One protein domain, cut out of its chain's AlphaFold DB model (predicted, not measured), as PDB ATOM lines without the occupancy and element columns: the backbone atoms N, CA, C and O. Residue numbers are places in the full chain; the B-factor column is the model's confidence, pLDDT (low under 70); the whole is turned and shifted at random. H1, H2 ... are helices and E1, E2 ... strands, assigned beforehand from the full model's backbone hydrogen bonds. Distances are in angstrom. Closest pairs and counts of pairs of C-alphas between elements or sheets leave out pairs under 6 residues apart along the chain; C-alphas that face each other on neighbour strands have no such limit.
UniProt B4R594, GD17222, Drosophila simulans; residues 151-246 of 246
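This is residues 151 to 246 of the 246 residues of the protein "GD17222" of Drosophila simulans (UniProt B4R594). Look first for a small sheet of three parallel strands, E1, E2 and E3, with one long helix, H1, over one face and running along the strands; long loops join these parts. After E3 a long stretch with no named element leads away and back to the small helix H2, which sits off the sheet by the first residues of H1. The 96 printed residues follow the order E1 H1 E2 E3 H2, mixed helices and strands, with under half of the residues in named elements. The whole is elongated, 47 by 30 by 20 A, and only just loose, close to compact, with a radius of gyration of the C-alphas of 15.3 A.

Find C-alpha 151 at (34.035, -29.138, 27.468), where E1, residues 151 to 155, begins. H1, residues 168 to 186, starts at (17.661, -22.649, 7.022) and runs 26.9 A. E2 is residues 202 to 207, 16.0 A, and E3 is residues 220 to 224. H2, residues 241 to 245, ends at (18.727, -28.954, -0.359).

Inner strand E2 is parallel to E1 at 16 degrees, with N 152 and O 202 2.9 A apart, and to E3 at 25 degrees, with N 221 and O 203 2.8 A apart. H1 is on the sheet at a height of 8.9 A, over E1 and E2; its closest C-alphas to E2 are Tyr 177 and Val 206, 6.2 A. E1, H1 and E2 form a strand-helix-strand unit, two parallel neighbours with a helix between, its crossover left-handed. H1, with residues 168 to 171 alone, only just touches H2, with 3 pairs of C-alphas within 8 A, the closest Leu 168 and Ala 241, 4.9 A. Every O i to N i+4 pair in H1 and H2 is within hydrogen-bond range.

The C-alphas farthest apart are those of Glu 199 and Met 232, 47.8 A. The printed part has no cut, and its four links are long. Look for pLDDT under 70 at residues 157 to 165, 211 to 219, 231, 234 and 246.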
ATOM      1  N   MET A 151      34.927 -30.066  28.158       92.31
ATOM      2  CA  MET A 151      34.035 -29.138  27.468       92.31
ATOM      3  C   MET A 151      32.597 -29.591  27.675       92.31
ATOM      4  O   MET A 151      32.293 -30.759  27.456       92.31
ATOM      5  N   CYS A 152      31.708 -28.672  28.029       91.69
ATOM      6  CA  CYS A 152      30.269 -28.890  27.932       91.69
ATOM      7  C   CYS A 152      29.765 -28.138  26.698       91.69
ATOM      8  O   CYS A 152      29.960 -26.929  26.604       91.69
ATOM      9  N   LEU A 153      29.159 -28.847  25.744       90.94
ATOM     10  CA  LEU A 153      28.593 -28.259  24.529       90.94
ATOM     11  C   LEU A 153      27.067 -28.296  24.616       90.94
ATOM     12  O   LEU A 153      26.492 -29.348  24.880       90.94
ATOM     13  N   GLN A 154      26.417 -27.162  24.379       88.19
ATOM     14  CA  GLN A 154      24.962 -27.035  24.420       88.19
ATOM     15  C   GLN A 154      24.444 -26.404  23.130       88.19
ATOM     16  O   GLN A 154      25.051 -25.477  22.597       88.19
ATOM     17  N   LEU A 155      23.306 -26.900  22.653       85.62
ATOM     18  CA  LEU A 155      22.512 -26.279  21.598       85.62
ATOM     19  C   LEU A 155      21.341 -25.545  22.259       85.62
ATOM     20  O   LEU A 155      20.696 -26.111  23.143       85.62
ATOM     21  N   GLN A 156      21.073 -24.300  21.862       76.62
ATOM     22  CA  GLN A 156      19.929 -23.550  22.387       76.62
ATOM     23  C   GLN A 156      18.606 -24.290  22.105       76.62
ATOM     24  O   GLN A 156      18.398 -24.794  21.001       76.62
ATOM     25  N   ALA A 157      17.721 -24.348  23.110       59.72
ATOM     26  CA  ALA A 157      16.518 -25.190  23.124       59.72
ATOM     27  C   ALA A 157      15.555 -24.954  21.941       59.72
ATOM     28  O   ALA A 157      14.931 -25.904  21.473       59.72
ATOM     29  N   ASP A 158      15.502 -23.733  21.404       59.94
ATOM     30  CA  ASP A 158      14.592 -23.361  20.310       59.94
ATOM     31  C   ASP A 158      15.139 -23.701  18.910       59.94
ATOM     32  O   ASP A 158      14.448 -23.539  17.910       59.94
ATOM     33  N   ALA A 159      16.370 -24.219  18.809       57.75
ATOM     34  CA  ALA A 159      16.963 -24.633  17.536       57.75
ATOM     35  C   ALA A 159      16.587 -26.060  17.099       57.75
ATOM     36  O   ALA A 159      17.122 -26.556  16.108       57.75
ATOM     37  N   GLY A 160      15.700 -26.741  17.830       56.06
ATOM     38  CA  GLY A 160      15.325 -28.142  17.627       56.06
ATOM     39  C   GLY A 160      14.056 -28.356  16.799       56.06
ATOM     40  O   GLY A 160      13.106 -28.940  17.307       56.06
ATOM     41  N   ALA A 161      14.034 -27.940  15.531       56.47
ATOM     42  CA  ALA A 161      13.050 -28.444  14.569       56.47
ATOM     43  C   ALA A 161      13.620 -29.696  13.875       56.47
ATOM     44  O   ALA A 161      14.772 -29.699  13.435       56.47
ATOM     45  N   VAL A 162      12.850 -30.789  13.858       55.97
ATOM     46  CA  VAL A 162      13.333 -32.130  13.463       55.97
ATOM     47  C   VAL A 162      13.029 -32.454  11.992       55.97
ATOM     48  O   VAL A 162      13.681 -33.323  11.418       55.97
ATOM     49  N   ASP A 163      12.138 -31.688  11.356       57.19
ATOM     50  CA  ASP A 163      11.627 -31.966  10.013       57.19
ATOM     51  C   ASP A 163      12.006 -30.868   9.002       57.19
ATOM     52  O   ASP A 163      12.319 -29.731   9.364       57.19
ATOM     53  N   GLY A 164      12.016 -31.222   7.714       57.94
ATOM     54  CA  GLY A 164      12.534 -30.411   6.599       57.94
ATOM     55  C   GLY A 164      11.858 -29.052   6.349       57.94
ATOM     56  O   GLY A 164      12.343 -28.272   5.531       57.94
ATOM     57  N   GLU A 165      10.802 -28.735   7.099       68.81
ATOM     58  CA  GLU A 165      10.162 -27.413   7.149       68.81
ATOM     59  C   GLU A 165      10.920 -26.404   8.030       68.81
ATOM     60  O   GLU A 165      10.511 -25.253   8.157       68.81
ATOM     61  N   GLN A 166      12.032 -26.803   8.655       78.88
ATOM     62  CA  GLN A 166      12.823 -25.884   9.467       78.88
ATOM     63  C   GLN A 166      13.466 -24.763   8.635       78.88
ATOM     64  O   GLN A 166      14.075 -25.007   7.591       78.88
ATOM     65  N   ASP A 167      13.423 -23.543   9.169       80.56
ATOM     66  CA  ASP A 167      14.202 -22.388   8.711       80.56
ATOM     67  C   ASP A 167      15.687 -22.755   8.512       80.56
ATOM     68  O   ASP A 167      16.350 -23.287   9.413       80.56
ATOM     69  N   LEU A 168      16.267 -22.356   7.377       81.25
ATOM     70  CA  LEU A 168      17.661 -22.649   7.022       81.25
ATOM     71  C   LEU A 168      18.683 -22.130   8.056       81.25
ATOM     72  O   LEU A 168      19.759 -22.708   8.240       81.25
ATOM     73  N   ARG A 169      18.345 -21.055   8.779       80.00
ATOM     74  CA  ARG A 169      19.160 -20.510   9.881       80.00
ATOM     75  C   ARG A 169      19.277 -21.497  11.049       80.00
ATOM     76  O   ARG A 169      20.382 -21.715  11.545       80.00
ATOM     77  N   HIS A 170      18.173 -22.139  11.434       81.50
ATOM     78  CA  HIS A 170      18.148 -23.161  12.485       81.50
ATOM     79  C   HIS A 170      18.881 -24.426  12.035       81.50
ATOM     80  O   HIS A 170      19.739 -24.930  12.764       81.50
ATOM     81  N   TYR A 171      18.659 -24.859  10.788       82.69
ATOM     82  CA  TYR A 171      19.402 -25.972  10.196       82.69
ATOM     83  C   TYR A 171      20.921 -25.752  10.272       82.69
ATOM     84  O   TYR A 171      21.658 -26.625  10.734       82.69
ATOM     85  N   ARG A 172      21.423 -24.569   9.888       84.69
ATOM     86  CA  ARG A 172      22.862 -24.254   9.959       84.69
ATOM     87  C   ARG A 172      23.414 -24.284  11.380       84.69
ATOM     88  O   ARG A 172      24.521 -24.784  11.573       84.69
ATOM     89  N   VAL A 173      22.665 -23.788  12.364       87.00
ATOM     90  CA  VAL A 173      23.064 -23.852  13.778       87.00
ATOM     91  C   VAL A 173      23.154 -25.305  14.258       87.00
ATOM     92  O   VAL A 173      24.152 -25.679  14.878       87.00
ATOM     93  N   GLN A 174      22.198 -26.164  13.888       86.75
ATOM     94  CA  GLN A 174      22.281 -27.599  14.179       86.75
ATOM     95  C   GLN A 174      23.500 -28.257  13.513       86.75
ATOM     96  O   GLN A 174      24.176 -29.082  14.134       86.75
ATOM     97  N   GLN A 175      23.804 -27.914  12.256       87.75
ATOM     98  CA  GLN A 175      24.991 -28.434  11.570       87.75
ATOM     99  C   GLN A 175      26.283 -27.963  12.242       87.75
ATOM    100  O   GLN A 175      27.188 -28.770  12.444       87.75
ATOM    101  N   LEU A 176      26.358 -26.695  12.659       89.75
ATOM    102  CA  LEU A 176      27.494 -26.166  13.413       89.75
ATOM    103  C   LEU A 176      27.688 -26.929  14.730       89.75
ATOM    104  O   LEU A 176      28.799 -27.364  15.023       89.75
ATOM    105  N   TYR A 177      26.611 -27.171  15.479       90.88
ATOM    106  CA  TYR A 177      26.646 -27.987  16.694       90.88
ATOM    107  C   TYR A 177      27.153 -29.414  16.422       90.88
ATOM    108  O   TYR A 177      28.069 -29.888  17.097       90.88
ATOM    109  N   LYS A 178      26.647 -30.086  15.377       91.31
ATOM    110  CA  LYS A 178      27.115 -31.424  14.962       91.31
ATOM    111  C   LYS A 178      28.592 -31.428  14.553       91.31
ATOM    112  O   LYS A 178      29.313 -32.375  14.867       91.31
ATOM    113  N   ILE A 179      29.057 -30.387  13.863       91.94
ATOM    114  CA  ILE A 179      30.471 -30.217  13.503       91.94
ATOM    115  C   ILE A 179      31.317 -30.062  14.766       91.94
ATOM    116  O   ILE A 179      32.340 -30.730  14.883       91.94
ATOM    117  N   LEU A 180      30.883 -29.248  15.729       91.81
ATOM    118  CA  LEU A 180      31.592 -29.060  16.995       91.81
ATOM    119  C   LEU A 180      31.680 -30.358  17.798       91.81
ATOM    120  O   LEU A 180      32.768 -30.684  18.265       91.81
ATOM    121  N   LEU A 181      30.604 -31.148  17.875       91.88
ATOM    122  CA  LEU A 181      30.643 -32.483  18.484       91.88
ATOM    123  C   LEU A 181      31.729 -33.360  17.846       91.88
ATOM    124  O   LEU A 181      32.537 -33.960  18.554       91.88
ATOM    125  N   ARG A 182      31.798 -33.387  16.509       90.69
ATOM    126  CA  ARG A 182      32.841 -34.128  15.782       90.69
ATOM    127  C   ARG A 182      34.232 -33.557  16.059       90.69
ATOM    128  O   ARG A 182      35.153 -34.319  16.319       90.69
ATOM    129  N   LEU A 183      34.410 -32.239  16.048       90.88
ATOM    130  CA  LEU A 183      35.705 -31.611  16.330       90.88
ATOM    131  C   LEU A 183      36.195 -31.928  17.747       90.88
ATOM    132  O   LEU A 183      37.364 -32.270  17.924       90.88
ATOM    133  N   VAL A 184      35.308 -31.878  18.744       90.44
ATOM    134  CA  VAL A 184      35.619 -32.284  20.121       90.44
ATOM    135  C   VAL A 184      35.973 -33.767  20.175       90.44
ATOM    136  O   VAL A 184      36.914 -34.145  20.876       90.44
ATOM    137  N   ASP A 185      35.291 -34.610  19.398       86.75
ATOM    138  CA  ASP A 185      35.596 -36.036  19.292       86.75
ATOM    139  C   ASP A 185      37.041 -36.289  18.816       86.75
ATOM    140  O   ASP A 185      37.770 -37.044  19.459       86.75
ATOM    141  N   TYR A 186      37.505 -35.564  17.792       87.94
ATOM    142  CA  TYR A 186      38.890 -35.646  17.299       87.94
ATOM    143  C   TYR A 186      39.921 -34.912  18.178       87.94
ATOM    144  O   TYR A 186      41.116 -35.220  18.129       87.94
ATOM    145  N   SER A 187      39.489 -33.955  19.001       88.69
ATOM    146  CA  SER A 187      40.367 -33.208  19.906       88.69
ATOM    147  C   SER A 187      40.851 -34.041  21.105       88.69
ATOM    148  O   SER A 187      40.349 -35.126  21.392       88.69
ATOM    149  N   SER A 188      41.798 -33.499  21.875       87.62
ATOM    150  CA  SER A 188      42.227 -34.065  23.165       87.62
ATOM    151  C   SER A 188      41.261 -33.799  24.328       87.62
ATOM    152  O   SER A 188      41.552 -34.193  25.462       87.62
ATOM    153  N   TRP A 189      40.139 -33.122  24.068       90.94
ATOM    154  CA  TRP A 189      39.180 -32.692  25.077       90.94
ATOM    155  C   TRP A 189      38.083 -33.734  25.260       90.94
ATOM    156  O   TRP A 189      37.706 -34.458  24.334       90.94
ATOM    157  N   ARG A 190      37.555 -33.802  26.477       91.75
ATOM    158  CA  ARG A 190      36.417 -34.646  26.823       91.75
ATOM    159  C   ARG A 190      35.144 -33.825  26.818       91.75
ATOM    160  O   ARG A 190      35.073 -32.806  27.497       91.75
ATOM    161  N   LEU A 191      34.149 -34.304  26.082       92.25
ATOM    162  CA  LEU A 191      32.798 -33.788  26.209       92.25
ATOM    163  C   LEU A 191      32.210 -34.293  27.533       92.25
ATOM    164  O   LEU A 191      32.346 -35.479  27.841       92.25
ATOM    165  N   VAL A 192      31.614 -33.396  28.311       91.75
ATOM    166  CA  VAL A 192      30.925 -33.706  29.568       91.75
ATOM    167  C   VAL A 192      29.511 -33.149  29.535       91.75
ATOM    168  O   VAL A 192      29.252 -32.100  28.933       91.75
ATOM    169  N   GLU A 193      28.601 -33.854  30.196       89.69
ATOM    170  CA  GLU A 193      27.226 -33.402  30.346       89.69
ATOM    171  C   GLU A 193      27.151 -32.177  31.273       89.69
ATOM    172  O   GLU A 193      28.056 -31.948  32.083       89.69
ATOM    173  N   PRO A 194      26.078 -31.366  31.199       86.25
ATOM    174  CA  PRO A 194      25.932 -30.172  32.029       86.25
ATOM    175  C   PRO A 194      26.058 -30.414  33.537       86.25
ATOM    176  O   PRO A 194      26.529 -29.535  34.255       86.25
ATOM    177  N   ASN A 195      25.667 -31.600  34.002       86.81
ATOM    178  CA  ASN A 195      25.718 -31.970  35.416       86.81
ATOM    179  C   ASN A 195      27.103 -32.473  35.862       86.81
ATOM    180  O   ASN A 195      27.365 -32.519  37.058       86.81
ATOM    181  N   ASP A 196      27.993 -32.796  34.919       88.12
ATOM    182  CA  ASP A 196      29.330 -33.351  35.178       88.12
ATOM    183  C   ASP A 196      30.445 -32.302  35.002       88.12
ATOM    184  O   ASP A 196      31.622 -32.632  34.818       88.12
ATOM    185  N   ARG A 197      30.079 -31.015  35.010       86.94
ATOM    186  CA  ARG A 197      31.014 -29.897  34.846       86.94
ATOM    187  C   ARG A 197      31.973 -29.807  36.032       86.94
ATOM    188  O   ARG A 197      31.572 -29.879  37.190       86.94
ATOM    189  N   GLN A 198      33.241 -29.588  35.717       85.25
ATOM    190  CA  GLN A 198      34.310 -29.252  36.651       85.25
ATOM    191  C   GLN A 198      34.586 -27.743  36.596       85.25
ATOM    192  O   GLN A 198      34.133 -27.050  35.685       85.25
ATOM    193  N   GLU A 199      35.332 -27.226  37.571       83.31
ATOM    194  CA  GLU A 199      35.639 -25.791  37.690       83.31
ATOM    195  C   GLU A 199      36.359 -25.226  36.449       83.31
ATOM    196  O   GLU A 199      36.151 -24.075  36.076       83.31
ATOM    197  N   ASP A 200      37.161 -26.046  35.768       85.25
ATOM    198  CA  ASP A 200      37.898 -25.686  34.554       85.25
ATOM    199  C   ASP A 200      37.191 -26.107  33.249       85.25
ATOM    200  O   ASP A 200      37.761 -25.967  32.160       85.25
ATOM    201  N   THR A 201      35.952 -26.612  33.330       88.25
ATOM    202  CA  THR A 201      35.169 -26.995  32.151       88.25
ATOM    203  C   THR A 201      34.782 -25.770  31.337       88.25
ATOM    204  O   THR A 201      34.035 -24.904  31.794       88.25
ATOM    205  N   ILE A 202      35.195 -25.740  30.068       89.81
ATOM    206  CA  ILE A 202      34.724 -24.704  29.144       89.81
ATOM    207  C   ILE A 202      33.296 -25.022  28.724       89.81
ATOM    208  O   ILE A 202      33.010 -26.101  28.202       89.81
ATOM    209  N   CYS A 203      32.404 -24.055  28.913       88.75
ATOM    210  CA  CYS A 203      31.012 -24.174  28.512       88.75
ATOM    211  C   CYS A 203      30.808 -23.460  27.177       88.75
ATOM    212  O   CYS A 203      31.016 -22.253  27.075       88.75
ATOM    213  N   VAL A 204      30.405 -24.205  26.156       88.69
ATOM    214  CA  VAL A 204      30.189 -23.698  24.805       88.69
ATOM    215  C   VAL A 204      28.707 -23.799  24.469       88.69
ATOM    216  O   VAL A 204      28.146 -24.893  24.452       88.69
ATOM    217  N   THR A 205      28.084 -22.665  24.166       87.75
ATOM    218  CA  THR A 205      26.695 -22.608  23.699       87.75
ATOM    219  C   THR A 205      26.684 -22.267  22.217       87.75
ATOM    220  O   THR A 205      27.333 -21.310  21.791       87.75
ATOM    221  N   VAL A 206      25.973 -23.072  21.429       86.38
ATOM    222  CA  VAL A 206      25.762 -22.853  19.998       86.38
ATOM    223  C   VAL A 206      24.362 -22.289  19.796       86.38
ATOM    224  O   VAL A 206      23.374 -22.930  20.164       86.38
ATOM    225  N   GLU A 207      24.288 -21.097  19.215       84.31
ATOM    226  CA  GLU A 207      23.048 -20.333  19.075       84.31
ATOM    227  C   GLU A 207      23.002 -19.507  17.780       84.31
ATOM    228  O   GLU A 207      23.957 -19.461  17.000       84.31
ATOM    229  N   LEU A 208      21.841 -18.916  17.493       77.38
ATOM    230  CA  LEU A 208      21.607 -18.127  16.277       77.38
ATOM    231  C   LEU A 208      22.215 -16.730  16.370       77.38
ATOM    232  O   LEU A 208      22.840 -16.244  15.429       77.38
ATOM    233  N   GLU A 209      22.029 -16.089  17.515       75.25
ATOM    234  CA  GLU A 209      22.485 -14.731  17.787       75.25
ATOM    235  C   GLU A 209      23.546 -14.757  18.878       75.25
ATOM    236  O   GLU A 209      23.859 -15.815  19.394       75.25
ATOM    237  N   LYS A 210      24.187 -13.624  19.175       71.88
ATOM    238  CA  LYS A 210      25.191 -13.585  20.245       71.88
ATOM    239  C   LYS A 210      24.511 -13.607  21.608       71.88
ATOM    240  O   LYS A 210      23.528 -12.903  21.816       71.88
ATOM    241  N   CYS A 211      25.157 -14.275  22.555       68.31
ATOM    242  CA  CYS A 211      24.693 -14.410  23.924       68.31
ATOM    243  C   CYS A 211      24.587 -13.027  24.584       68.31
ATOM    244  O   CYS A 211      25.587 -12.461  25.025       68.31
ATOM    245  N   CYS A 212      23.373 -12.477  24.671       59.72
ATOM    246  CA  CYS A 212      23.101 -11.143  25.227       59.72
ATOM    247  C   CYS A 212      23.035 -11.109  26.768       59.72
ATOM    248  O   CYS A 212      22.656 -10.089  27.349       59.72
ATOM    249  N   GLN A 213      23.362 -12.210  27.452       59.75
ATOM    250  CA  GLN A 213      23.307 -12.264  28.913       59.75
ATOM    251  C   GLN A 213      24.382 -11.354  29.529       59.75
ATOM    252  O   GLN A 213      25.560 -11.446  29.190       59.75
ATOM    253  N   ARG A 214      23.960 -10.457  30.433       53.25
ATOM    254  CA  ARG A 214      24.821  -9.457  31.098       53.25
ATOM    255  C   ARG A 214      25.861 -10.067  32.045       53.25
ATOM    256  O   ARG A 214      26.857  -9.414  32.333       53.25
ATOM    257  N   GLU A 215      25.647 -11.302  32.489       56.28
ATOM    258  CA  GLU A 215      26.548 -12.051  33.366       56.28
ATOM    259  C   GLU A 215      26.880 -13.389  32.701       56.28
ATOM    260  O   GLU A 215      26.285 -14.422  32.995       56.28
ATOM    261  N   GLN A 216      27.803 -13.368  31.738       59.91
ATOM    262  CA  GLN A 216      28.365 -14.616  31.230       59.91
ATOM    263  C   GLN A 216      29.308 -15.188  32.297       59.91
ATOM    264  O   GLN A 216      30.207 -14.469  32.750       59.91
ATOM    265  N   PRO A 217      29.141 -16.455  32.715       59.84
ATOM    266  CA  PRO A 217      30.083 -17.074  33.633       59.84
ATOM    267  C   PRO A 217      31.477 -17.121  32.993       59.84
ATOM    268  O   PRO A 217      31.627 -17.310  31.783       59.84
ATOM    269  N   VAL A 218      32.515 -16.934  33.811       60.06
ATOM    270  CA  VAL A 218      33.913 -17.032  33.369       60.06
ATOM    271  C   VAL A 218      34.126 -18.395  32.700       60.06
ATOM    272  O   VAL A 218      33.811 -19.424  33.286       60.06
ATOM    273  N   GLY A 219      34.642 -18.407  31.466       65.69
ATOM    274  CA  GLY A 219      34.841 -19.645  30.697       65.69
ATOM    275  C   GLY A 219      33.669 -20.050  29.793       65.69
ATOM    276  O   GLY A 219      33.678 -21.155  29.246       65.69
ATOM    277  N   HIS A 220      32.683 -19.170  29.602       78.19
ATOM    278  CA  HIS A 220      31.633 -19.333  28.597       78.19
ATOM    279  C   HIS A 220      32.082 -18.870  27.206       78.19
ATOM    280  O   HIS A 220      32.718 -17.826  27.054       78.19
ATOM    281  N   VAL A 221      31.748 -19.653  26.179       82.50
ATOM    282  CA  VAL A 221      31.983 -19.319  24.772       82.50
ATOM    283  C   VAL A 221      30.677 -19.431  24.004       82.50
ATOM    284  O   VAL A 221      30.040 -20.482  23.974       82.50
ATOM    285  N   CYS A 222      30.323 -18.348  23.327       84.38
ATOM    286  CA  CYS A 222      29.157 -18.281  22.468       84.38
ATOM    287  C   CYS A 222      29.564 -18.467  21.002       84.38
ATOM    288  O   CYS A 222      30.364 -17.685  20.479       84.38
ATOM    289  N   LEU A 223      29.036 -19.496  20.341       83.06
ATOM    290  CA  LEU A 223      29.279 -19.765  18.925       83.06
ATOM    291  C   LEU A 223      28.010 -19.512  18.128       83.06
ATOM    292  O   LEU A 223      26.993 -20.164  18.353       83.06
ATOM    293  N   THR A 224      28.097 -18.594  17.168       81.25
ATOM    294  CA  THR A 224      26.947 -18.170  16.372       81.25
ATOM    295  C   THR A 224      27.092 -18.563  14.910       81.25
ATOM    296  O   THR A 224      28.183 -18.498  14.334       81.25
ATOM    297  N   SER A 225      25.984 -18.960  14.281       75.06
ATOM    298  CA  SER A 225      25.910 -19.033  12.821       75.06
ATOM    299  C   SER A 225      25.390 -17.697  12.303       75.06
ATOM    300  O   SER A 225      24.255 -17.333  12.585       75.06
ATOM    301  N   GLY A 226      26.204 -16.973  11.531       71.62
ATOM    302  CA  GLY A 226      25.771 -15.727  10.890       71.62
ATOM    303  C   GLY A 226      24.513 -15.900  10.018       71.62
ATOM    304  O   GLY A 226      24.154 -17.035   9.671       71.62
ATOM    305  N   PRO A 227      23.853 -14.788   9.640       70.94
ATOM    306  CA  PRO A 227      22.607 -14.834   8.884       70.94
ATOM    307  C   PRO A 227      22.792 -15.569   7.554       70.94
ATOM    308  O   PRO A 227      23.859 -15.530   6.932       70.94
ATOM    309  N   VAL A 228      21.732 -16.240   7.111       73.25
ATOM    310  CA  VAL A 228      21.657 -16.755   5.744       73.25
ATOM    311  C   VAL A 228      21.098 -15.647   4.877       73.25
ATOM    312  O   VAL A 228      20.015 -15.144   5.167       73.25
ATOM    313  N   LEU A 229      21.856 -15.247   3.861       77.69
ATOM    314  CA  LEU A 229      21.475 -14.166   2.963       77.69
ATOM    315  C   LEU A 229      21.037 -14.730   1.618       77.69
ATOM    316  O   LEU A 229      21.664 -15.654   1.098       77.69
ATOM    317  N   GLU A 230      19.989 -14.147   1.051       73.50
ATOM    318  CA  GLU A 230      19.599 -14.436  -0.324       73.50
ATOM    319  C   GLU A 230      20.616 -13.830  -1.303       73.50
ATOM    320  O   GLU A 230      20.915 -12.635  -1.196       73.50
ATOM    321  N   PRO A 231      21.116 -14.596  -2.293       68.75
ATOM    322  CA  PRO A 231      22.134 -14.114  -3.228       68.75
ATOM    323  C   PRO A 231      21.728 -12.862  -4.014       68.75
ATOM    324  O   PRO A 231      22.585 -12.055  -4.361       68.75
ATOM    325  N   MET A 232      20.432 -12.704  -4.301       72.50
ATOM    326  CA  MET A 232      19.922 -11.626  -5.156       72.50
ATOM    327  C   MET A 232      19.622 -10.336  -4.389       72.50
ATOM    328  O   MET A 232      19.871  -9.249  -4.901       72.50
ATOM    329  N   ASN A 233      19.111 -10.447  -3.161       75.31
ATOM    330  CA  ASN A 233      18.568  -9.305  -2.421       75.31
ATOM    331  C   ASN A 233      19.406  -8.928  -1.193       75.31
ATOM    332  O   ASN A 233      19.117  -7.919  -0.555       75.31
ATOM    333  N   MET A 234      20.413  -9.741  -0.830       69.12
ATOM    334  CA  MET A 234      21.231  -9.595   0.386       69.12
ATOM    335  C   MET A 234      20.409  -9.484   1.688       69.12
ATOM    336  O   MET A 234      20.936  -9.096   2.731       69.12
ATOM    337  N   GLY A 235      19.118  -9.823   1.634       73.00
ATOM    338  CA  GLY A 235      18.207  -9.878   2.770       73.00
ATOM    339  C   GLY A 235      18.302 -11.213   3.497       73.00
ATOM    340  O   GLY A 235      18.836 -12.187   2.959       73.00
ATOM    341  N   ALA A 236      17.786 -11.259   4.727       71.50
ATOM    342  CA  ALA A 236      17.673 -12.509   5.469       71.50
ATOM    343  C   ALA A 236      16.776 -13.488   4.700       71.50
ATOM    344  O   ALA A 236      15.664 -13.139   4.317       71.50
ATOM    345  N   SER A 237      17.280 -14.698   4.481       72.69
ATOM    346  CA  SER A 237      16.534 -15.757   3.815       72.69
ATOM    347  C   SER A 237      15.494 -16.357   4.759       72.69
ATOM    348  O   SER A 237      15.803 -16.682   5.910       72.69
ATOM    349  N   PHE A 238      14.283 -16.532   4.231       75.56
ATOM    350  CA  PHE A 238      13.190 -17.283   4.856       75.56
ATOM    351  C   PHE A 238      13.051 -18.690   4.266       75.56
ATOM    352  O   PHE A 238      12.048 -19.354   4.506       75.56
ATOM    353  N   MET A 239      14.039 -19.137   3.483       80.19
ATOM    354  CA  MET A 239      14.022 -20.473   2.902       80.19
ATOM    355  C   MET A 239      14.056 -21.535   3.998       80.19
ATOM    356  O   MET A 239      14.783 -21.424   4.997       80.19
ATOM    357  N   THR A 240      13.309 -22.597   3.760       82.56
ATOM    358  CA  THR A 240      13.373 -23.826   4.541       82.56
ATOM    359  C   THR A 240      14.582 -24.666   4.128       82.56
ATOM    360  O   THR A 240      15.211 -24.452   3.086       82.56
ATOM    361  N   ALA A 241      14.946 -25.640   4.962       80.38
ATOM    362  CA  ALA A 241      16.021 -26.571   4.648       80.38
ATOM    363  C   ALA A 241      15.727 -27.392   3.380       80.38
ATOM    364  O   ALA A 241      16.644 -27.603   2.592       80.38
ATOM    365  N   ASN A 242      14.477 -27.816   3.164       81.81
ATOM    366  CA  ASN A 242      14.098 -28.573   1.968       81.81
ATOM    367  C   ASN A 242      14.266 -27.748   0.689       81.81
ATOM    368  O   ASN A 242      14.938 -28.199  -0.230       81.81
ATOM    369  N   GLU A 243      13.764 -26.510   0.666       81.50
ATOM    370  CA  GLU A 243      13.888 -25.614  -0.498       81.50
ATOM    371  C   GLU A 243      15.344 -25.324  -0.893       81.50
ATOM    372  O   GLU A 243      15.613 -24.943  -2.027       81.50
ATOM    373  N   TYR A 244      16.285 -25.448   0.046       79.62
ATOM    374  CA  TYR A 244      17.708 -25.237  -0.212       79.62
ATOM    375  C   TYR A 244      18.464 -26.509  -0.627       79.62
ATOM    376  O   TYR A 244      19.507 -26.409  -1.272       79.62
ATOM    377  N   LEU A 245      18.016 -27.682  -0.173       78.81
ATOM    378  CA  LEU A 245      18.727 -28.954  -0.359       78.81
ATOM    379  C   LEU A 245      18.240 -29.764  -1.569       78.81
ATOM    380  O   LEU A 245      18.935 -30.709  -1.952       78.81
ATOM    381  N   GLU A 246      17.080 -29.420  -2.131       69.75
ATOM    382  CA  GLU A 246      16.590 -29.907  -3.432       69.75
ATOM    383  C   GLU A 246      17.301 -29.228  -4.613       69.75
ATOM    384  O   GLU A 246      17.607 -29.950  -5.592       69.75
TER     385      GLU A 246